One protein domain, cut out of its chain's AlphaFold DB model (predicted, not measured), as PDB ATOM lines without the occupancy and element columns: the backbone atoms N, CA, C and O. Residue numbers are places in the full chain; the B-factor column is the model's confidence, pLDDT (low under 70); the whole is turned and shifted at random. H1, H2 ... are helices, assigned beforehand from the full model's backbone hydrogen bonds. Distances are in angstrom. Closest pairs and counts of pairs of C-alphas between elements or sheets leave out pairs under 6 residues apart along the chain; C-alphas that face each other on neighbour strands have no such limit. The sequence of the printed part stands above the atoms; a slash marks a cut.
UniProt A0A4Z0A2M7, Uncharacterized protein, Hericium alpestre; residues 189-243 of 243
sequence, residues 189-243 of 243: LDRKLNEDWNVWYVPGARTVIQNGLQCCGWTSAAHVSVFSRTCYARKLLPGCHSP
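This is residues 189 to 243 of the 243 residues of an uncharacterized protein of Hericium alpestre (UniProt A0A4Z0A2M7). Two short helices, H1 then H2, meet near their joined ends as a V, and a long looped stretch without a named element, residues 214 to 243, folds back beside H2, while H1 makes one end of the domain. The printed part has 55 residues, with 23 in the two named helices, under half; there is no named strand, and the class is all helix. It is compact, with a radius of gyration of the C-alphas of 10.0 A, and spans 27 by 20 by 17 A.

Start at H1, residues 189 to 200, and pass the tight link of 2 residues to H2, residues 203 to 213. The helices are close but not clearly touching: their closest C-alphas, those of Trp 197 and Arg 206, are 7.8 A apart. Their lines stand at a steep tilt of 39 degrees, opposite ways. In H1 and H2 every O i to N i+4 pair is within hydrogen-bond range.

Find C-alpha 189 at (6.383, 25.341, 33.870); H1 runs 15.0 A from there to C-alpha 200. H2 runs 15.4 A, ending with C-alpha 213 at (19.076, 36.188, 38.183).

The C-alphas farthest apart, Leu 189 and Arg 229, are 29.0 A apart. The printed part has no cut; pLDDT is under 70 at residues 242 to 243.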
ATOM      1  N   LEU A 189       5.919  24.321  32.925       79.44
ATOM      2  CA  LEU A 189       6.383  25.341  33.870       79.44
ATOM      3  C   LEU A 189       6.329  26.726  33.226       79.44
ATOM      4  O   LEU A 189       5.831  27.666  33.833       79.44
ATOM      5  N   ASP A 190       6.732  26.805  31.962       83.31
ATOM      6  CA  ASP A 190       6.820  28.034  31.176       83.31
ATOM      7  C   ASP A 190       5.485  28.770  31.088       83.31
ATOM      8  O   ASP A 190       5.408  29.978  31.310       83.31
ATOM      9  N   ARG A 191       4.397  28.032  30.826       85.19
ATOM     10  CA  ARG A 191       3.058  28.622  30.718       85.19
ATOM     11  C   ARG A 191       2.618  29.217  32.050       85.19
ATOM     12  O   ARG A 191       2.094  30.327  32.071       85.19
ATOM     13  N   LYS A 192       2.818  28.479  33.144       85.25
ATOM     14  CA  LYS A 192       2.409  28.927  34.478       85.25
ATOM     15  C   LYS A 192       3.274  30.091  34.952       85.25
ATOM     16  O   LYS A 192       2.742  31.080  35.428       85.25
ATOM     17  N   LEU A 193       4.583  30.018  34.734       85.56
ATOM     18  CA  LEU A 193       5.510  31.076  35.111       85.56
ATOM     19  C   LEU A 193       5.265  32.354  34.292       85.56
ATOM     20  O   LEU A 193       5.359  33.448  34.839       85.56
ATOM     21  N   ASN A 194       4.861  32.235  33.020       88.75
ATOM     22  CA  ASN A 194       4.418  33.372  32.210       88.75
ATOM     23  C   ASN A 194       3.115  33.994  32.746       88.75
ATOM     24  O   ASN A 194       2.974  35.216  32.750       88.75
ATOM     25  N   GLU A 195       2.159  33.181  33.193       90.00
ATOM     26  CA  GLU A 195       0.920  33.662  33.817       90.00
ATOM     27  C   GLU A 195       1.210  34.363  35.155       90.00
ATOM     28  O   GLU A 195       0.806  35.511  35.353       90.00
ATOM     29  N   ASP A 196       2.006  33.729  36.016       88.00
ATOM     30  CA  ASP A 196       2.418  34.263  37.315       88.00
ATOM     31  C   ASP A 196       3.223  35.562  37.152       88.00
ATOM     32  O   ASP A 196       2.986  36.536  37.871       88.00
ATOM     33  N   TRP A 197       4.109  35.634  36.151       88.38
ATOM     34  CA  TRP A 197       4.875  36.842  35.851       88.38
ATOM     35  C   TRP A 197       3.991  38.020  35.479       88.38
ATOM     36  O   TRP A 197       4.213  39.121  35.976       88.38
ATOM     37  N   ASN A 198       3.008  37.812  34.605       88.44
ATOM     38  CA  ASN A 198       2.189  38.904  34.090       88.44
ATOM     39  C   ASN A 198       1.094  39.325  35.077       88.44
ATOM     40  O   ASN A 198       0.860  40.526  35.231       88.44
ATOM     41  N   VAL A 199       0.462  38.361  35.751       89.06
ATOM     42  CA  VAL A 199      -0.747  38.579  36.559       89.06
ATOM     43  C   VAL A 199      -0.437  38.711  38.050       89.06
ATOM     44  O   VAL A 199      -0.974  39.603  38.703       89.06
ATOM     45  N   TRP A 200       0.430  37.854  38.596       82.56
ATOM     46  CA  TRP A 200       0.542  37.663  40.048       82.56
ATOM     47  C   TRP A 200       1.748  38.355  40.686       82.56
ATOM     48  O   TRP A 200       1.651  38.839  41.815       82.56
ATOM     49  N   TYR A 201       2.887  38.442  39.996       84.62
ATOM     50  CA  TYR A 201       4.074  39.064  40.579       84.62
ATOM     51  C   TYR A 201       3.947  40.582  40.643       84.62
ATOM     52  O   TYR A 201       3.910  41.270  39.625       84.62
ATOM     53  N   VAL A 202       3.967  41.103  41.868       82.81
ATOM     54  CA  VAL A 202       4.029  42.535  42.177       82.81
ATOM     55  C   VAL A 202       5.360  43.123  41.668       82.81
ATOM     56  O   VAL A 202       6.377  42.421  41.692       82.81
ATOM     57  N   PRO A 203       5.422  44.405  41.250       81.88
ATOM     58  CA  PRO A 203       6.651  45.009  40.727       81.88
ATOM     59  C   PRO A 203       7.881  44.856  41.635       81.88
ATOM     60  O   PRO A 203       8.970  44.577  41.141       81.88
ATOM     61  N   GLY A 204       7.709  44.947  42.960       81.31
ATOM     62  CA  GLY A 204       8.802  44.732  43.915       81.31
ATOM     63  C   GLY A 204       9.399  43.320  43.850       81.31
ATOM     64  O   GLY A 204      10.620  43.169  43.852       81.31
ATOM     65  N   ALA A 205       8.560  42.290  43.703       79.25
ATOM     66  CA  ALA A 205       9.009  40.905  43.562       79.25
ATOM     67  C   ALA A 205       9.783  40.695  42.251       79.25
ATOM     68  O   ALA A 205      10.846  40.075  42.245       79.25
ATOM     69  N   ARG A 206       9.309  41.289  41.146       85.12
ATOM     70  CA  ARG A 206      10.002  41.225  39.847       85.12
ATOM     71  C   ARG A 206      11.394  41.860  39.915       85.12
ATOM     72  O   ARG A 206      12.323  41.314  39.330       85.12
ATOM     73  N   THR A 207      11.571  42.950  40.664       85.88
ATOM     74  CA  THR A 207      12.892  43.570  40.875       85.88
ATOM     75  C   THR A 207      13.855  42.659  41.636       85.88
ATOM     76  O   THR A 207      15.031  42.588  41.279       85.88
ATOM     77  N   VAL A 208      13.381  41.937  42.659       83.94
ATOM     78  CA  VAL A 208      14.207  40.962  43.396       83.94
ATOM     79  C   VAL A 208      14.655  39.834  42.468       83.94
ATOM     80  O   VAL A 208      15.843  39.519  42.427       83.94
ATOM     81  N   ILE A 209      13.734  39.290  41.666       84.00
ATOM     82  CA  ILE A 209      14.033  38.237  40.684       84.00
ATOM     83  C   ILE A 209      15.053  38.738  39.649       84.00
ATOM     84  O   ILE A 209      16.064  38.081  39.416       84.00
ATOM     85  N   GLN A 210      14.844  39.928  39.082       87.75
ATOM     86  CA  GLN A 210      15.740  40.526  38.082       87.75
ATOM     87  C   GLN A 210      17.150  40.775  38.625       87.75
ATOM     88  O   GLN A 210      18.139  40.484  37.953       87.75
ATOM     89  N   ASN A 211      17.260  41.268  39.859       85.62
ATOM     90  CA  ASN A 211      18.555  41.471  40.504       85.62
ATOM     91  C   ASN A 211      19.234  40.144  40.884       85.62
ATOM     92  O   ASN A 211      20.457  40.048  40.790       85.62
ATOM     93  N   GLY A 212      18.467  39.128  41.290       81.69
ATOM     94  CA  GLY A 212      18.996  37.818  41.676       81.69
ATOM     95  C   GLY A 212      19.506  36.992  40.493       81.69
ATOM     96  O   GLY A 212      20.600  36.441  40.559       81.69
ATOM     97  N   LEU A 213      18.743  36.948  39.397       84.75
ATOM     98  CA  LEU A 213      19.076  36.188  38.183       84.75
ATOM     99  C   LEU A 213      19.894  36.986  37.157       84.75
ATOM    100  O   LEU A 213      20.258  36.444  36.119       84.75
ATOM    101  N   GLN A 214      20.178  38.266  37.422       86.75
ATOM    102  CA  GLN A 214      20.879  39.161  36.488       86.75
ATOM    103  C   GLN A 214      20.217  39.212  35.094       86.75
ATOM    104  O   GLN A 214      20.885  39.348  34.070       86.75
ATOM    105  N   CYS A 215      18.888  39.138  35.066       89.62
ATOM    106  CA  CYS A 215      18.052  39.173  33.867       89.62
ATOM    107  C   CYS A 215      17.171  40.432  33.858       89.62
ATOM    108  O   CYS A 215      17.026  41.121  34.873       89.62
ATOM    109  N   CYS A 216      16.589  40.776  32.708       90.94
ATOM    110  CA  CYS A 216      15.759  41.974  32.576       90.94
ATOM    111  C   CYS A 216      14.516  41.679  31.735       90.94
ATOM    112  O   CYS A 216      14.615  41.247  30.590       90.94
ATOM    113  N   GLY A 217      13.341  41.932  32.318       90.44
ATOM    114  CA  GLY A 217      12.054  41.561  31.724       90.44
ATOM    115  C   GLY A 217      11.849  40.053  31.572       90.44
ATOM    116  O   GLY A 217      12.657  39.247  32.029       90.44
ATOM    117  N   TRP A 218      10.724  39.669  30.972       90.50
ATOM    118  CA  TRP A 218      10.357  38.255  30.839       90.50
ATOM    119  C   TRP A 218      11.016  37.586  29.629       90.50
ATOM    120  O   TRP A 218      11.821  36.673  29.789       90.50
ATOM    121  N   THR A 219      10.717  38.078  28.424       90.25
ATOM    122  CA  THR A 219      11.308  37.620  27.153       90.25
ATOM    123  C   THR A 219      12.432  38.536  26.671       90.25
ATOM    124  O   THR A 219      13.367  38.082  26.022       90.25
ATOM    125  N   SER A 220      12.360  39.827  26.995       87.69
ATOM    126  CA  SER A 220      13.367  40.836  26.663       87.69
ATOM    127  C   SER A 220      13.347  41.976  27.684       87.69
ATOM    128  O   SER A 220      12.351  42.164  28.386       87.69
ATOM    129  N   ALA A 221      14.404  42.793  27.715       86.44
ATOM    130  CA  ALA A 221      14.543  43.924  28.641       86.44
ATOM    131  C   ALA A 221      13.407  44.965  28.569       86.44
ATOM    132  O   ALA A 221      13.177  45.696  29.535       86.44
ATOM    133  N   ALA A 222      12.682  45.029  27.449       83.56
ATOM    134  CA  ALA A 222      11.530  45.910  27.262       83.56
ATOM    135  C   ALA A 222      10.185  45.242  27.613       83.56
ATOM    136  O   ALA A 222       9.194  45.940  27.820       83.56
ATOM    137  N   HIS A 223      10.125  43.908  27.690       87.00
ATOM    138  CA  HIS A 223       8.880  43.173  27.892       87.00
ATOM    139  C   HIS A 223       8.566  42.978  29.379       87.00
ATOM    140  O   HIS A 223       9.158  42.122  30.047       87.00
ATOM    141  N   VAL A 224       7.592  43.748  29.878       85.00
ATOM    142  CA  VAL A 224       7.018  43.617  31.232       85.00
ATOM    143  C   VAL A 224       8.124  43.604  32.310       85.00
ATOM    144  O   VAL A 224       8.129  42.789  33.236       85.00
ATOM    145  N   SER A 225       9.114  44.491  32.151       84.75
ATOM    146  CA  SER A 225      10.237  44.677  33.072       84.75
ATOM    147  C   SER A 225       9.934  45.747  34.123       84.75
ATOM    148  O   SER A 225       9.064  46.596  33.936       84.75
ATOM    149  N   VAL A 226      10.643  45.694  35.253       88.69
ATOM    150  CA  VAL A 226      10.577  46.736  36.277       88.69
ATOM    151  C   VAL A 226      11.899  47.472  36.238       88.69
ATOM    152  O   VAL A 226      12.961  46.876  36.414       88.69
ATOM    153  N   PHE A 227      11.839  48.768  35.959       88.19
ATOM    154  CA  PHE A 227      13.050  49.552  35.805       88.19
ATOM    155  C   PHE A 227      13.764  49.713  37.145       88.19
ATOM    156  O   PHE A 227      13.184  50.125  38.148       88.19
ATOM    157  N   SER A 228      15.048  49.377  37.138       85.81
ATOM    158  CA  SER A 228      15.956  49.462  38.276       85.81
ATOM    159  C   SER A 228      17.282  50.052  37.796       85.81
ATOM    160  O   SER A 228      17.516  50.205  36.598       85.81
ATOM    161  N   ARG A 229      18.206  50.343  38.715       83.38
ATOM    162  CA  ARG A 229      19.563  50.809  38.364       83.38
ATOM    163  C   ARG A 229      20.305  49.813  37.462       83.38
ATOM    164  O   ARG A 229      21.188  50.191  36.703       83.38
ATOM    165  N   THR A 230      19.930  48.540  37.546       82.56
ATOM    166  CA  THR A 230      20.521  47.411  36.826       82.56
ATOM    167  C   THR A 230      19.732  46.985  35.588       82.56
ATOM    168  O   THR A 230      20.322  46.341  34.726       82.56
ATOM    169  N   CYS A 231      18.448  47.328  35.449       87.75
ATOM    170  CA  CYS A 231      17.574  46.871  34.359       87.75
ATOM    171  C   CYS A 231      16.823  48.070  33.763       87.75
ATOM    172  O   CYS A 231      16.038  48.726  34.445       87.75
ATOM    173  N   TYR A 232      17.098  48.373  32.491       89.50
ATOM    174  CA  TYR A 232      16.493  49.464  31.722       89.50
ATOM    175  C   TYR A 232      16.272  49.029  30.267       89.50
ATOM    176  O   TYR A 232      16.977  48.152  29.772       89.50
ATOM    177  N   ALA A 233      15.328  49.660  29.563       84.50
ATOM    178  CA  ALA A 233      14.814  49.186  28.267       84.50
ATOM    179  C   ALA A 233      15.869  48.973  27.159       84.50
ATOM    180  O   ALA A 233      15.652  48.182  26.249       84.50
ATOM    181  N   ARG A 234      17.013  49.670  27.222       85.31
ATOM    182  CA  ARG A 234      18.108  49.574  26.237       85.31
ATOM    183  C   ARG A 234      19.231  48.610  26.633       85.31
ATOM    184  O   ARG A 234      20.226  48.518  25.921       85.31
ATOM    185  N   LYS A 235      19.130  47.937  27.778       84.75
ATOM    186  CA  LYS A 235      20.170  47.018  28.248       84.75
ATOM    187  C   LYS A 235      20.037  45.669  27.528       84.75
ATOM    188  O   LYS A 235      18.948  45.106  27.505       84.75
ATOM    189  N   LEU A 236      21.128  45.132  26.975       85.38
ATOM    190  CA  LEU A 236      21.142  43.828  26.288       85.38
ATOM    191  C   LEU A 236      21.247  42.657  27.286       85.38
ATOM    192  O   LEU A 236      22.193  41.876  27.237       85.38
ATOM    193  N   LEU A 237      20.309  42.566  28.231       86.44
ATOM    194  CA  LEU A 237      20.213  41.413  29.136       86.44
ATOM    195  C   LEU A 237      19.220  40.380  28.589       86.44
ATOM    196  O   LEU A 237      18.229  40.776  27.965       86.44
ATOM    197  N   PRO A 238      19.453  39.081  28.848       89.62
ATOM    198  CA  PRO A 238      18.482  38.048  28.528       89.62
ATOM    199  C   PRO A 238      17.211  38.222  29.372       89.62
ATOM    200  O   PRO A 238      17.233  38.779  30.479       89.62
ATOM    201  N   GLY A 239      16.093  37.746  28.828       89.06
ATOM    202  CA  GLY A 239      14.836  37.648  29.560       89.06
ATOM    203  C   GLY A 239      14.895  36.562  30.636       89.06
ATOM    204  O   GLY A 239      15.574  35.551  30.476       89.06
ATOM    205  N   CYS A 240      14.171  36.759  31.735       88.06
ATOM    206  CA  CYS A 240      14.178  35.847  32.881       88.06
ATOM    207  C   CYS A 240      13.497  34.485  32.627       88.06
ATOM    208  O   CYS A 240      13.600  33.605  33.477       88.06
ATOM    209  N   HIS A 241      12.796  34.297  31.502       87.12
ATOM    210  CA  HIS A 241      12.168  33.016  31.141       87.12
ATOM    211  C   HIS A 241      13.183  31.931  30.745       87.12
ATOM    212  O   HIS A 241      12.932  30.745  30.941       87.12
ATOM    213  N   SER A 242      14.323  32.319  30.173       68.50
ATOM    214  CA  SER A 242      15.346  31.387  29.693       68.50
ATOM    215  C   SER A 242      16.721  31.826  30.201       68.50
ATOM    216  O   SER A 242      17.472  32.432  29.435       68.50
ATOM    217  N   PRO A 243      17.009  31.613  31.501       54.09
ATOM    218  CA  PRO A 243      18.347  31.792  32.053       54.09
ATOM    219  C   PRO A 243      19.314  30.697  31.582       54.09
ATOM    220  O   PRO A 243      18.870  29.541  31.387       54.09
TER     221      PRO A 243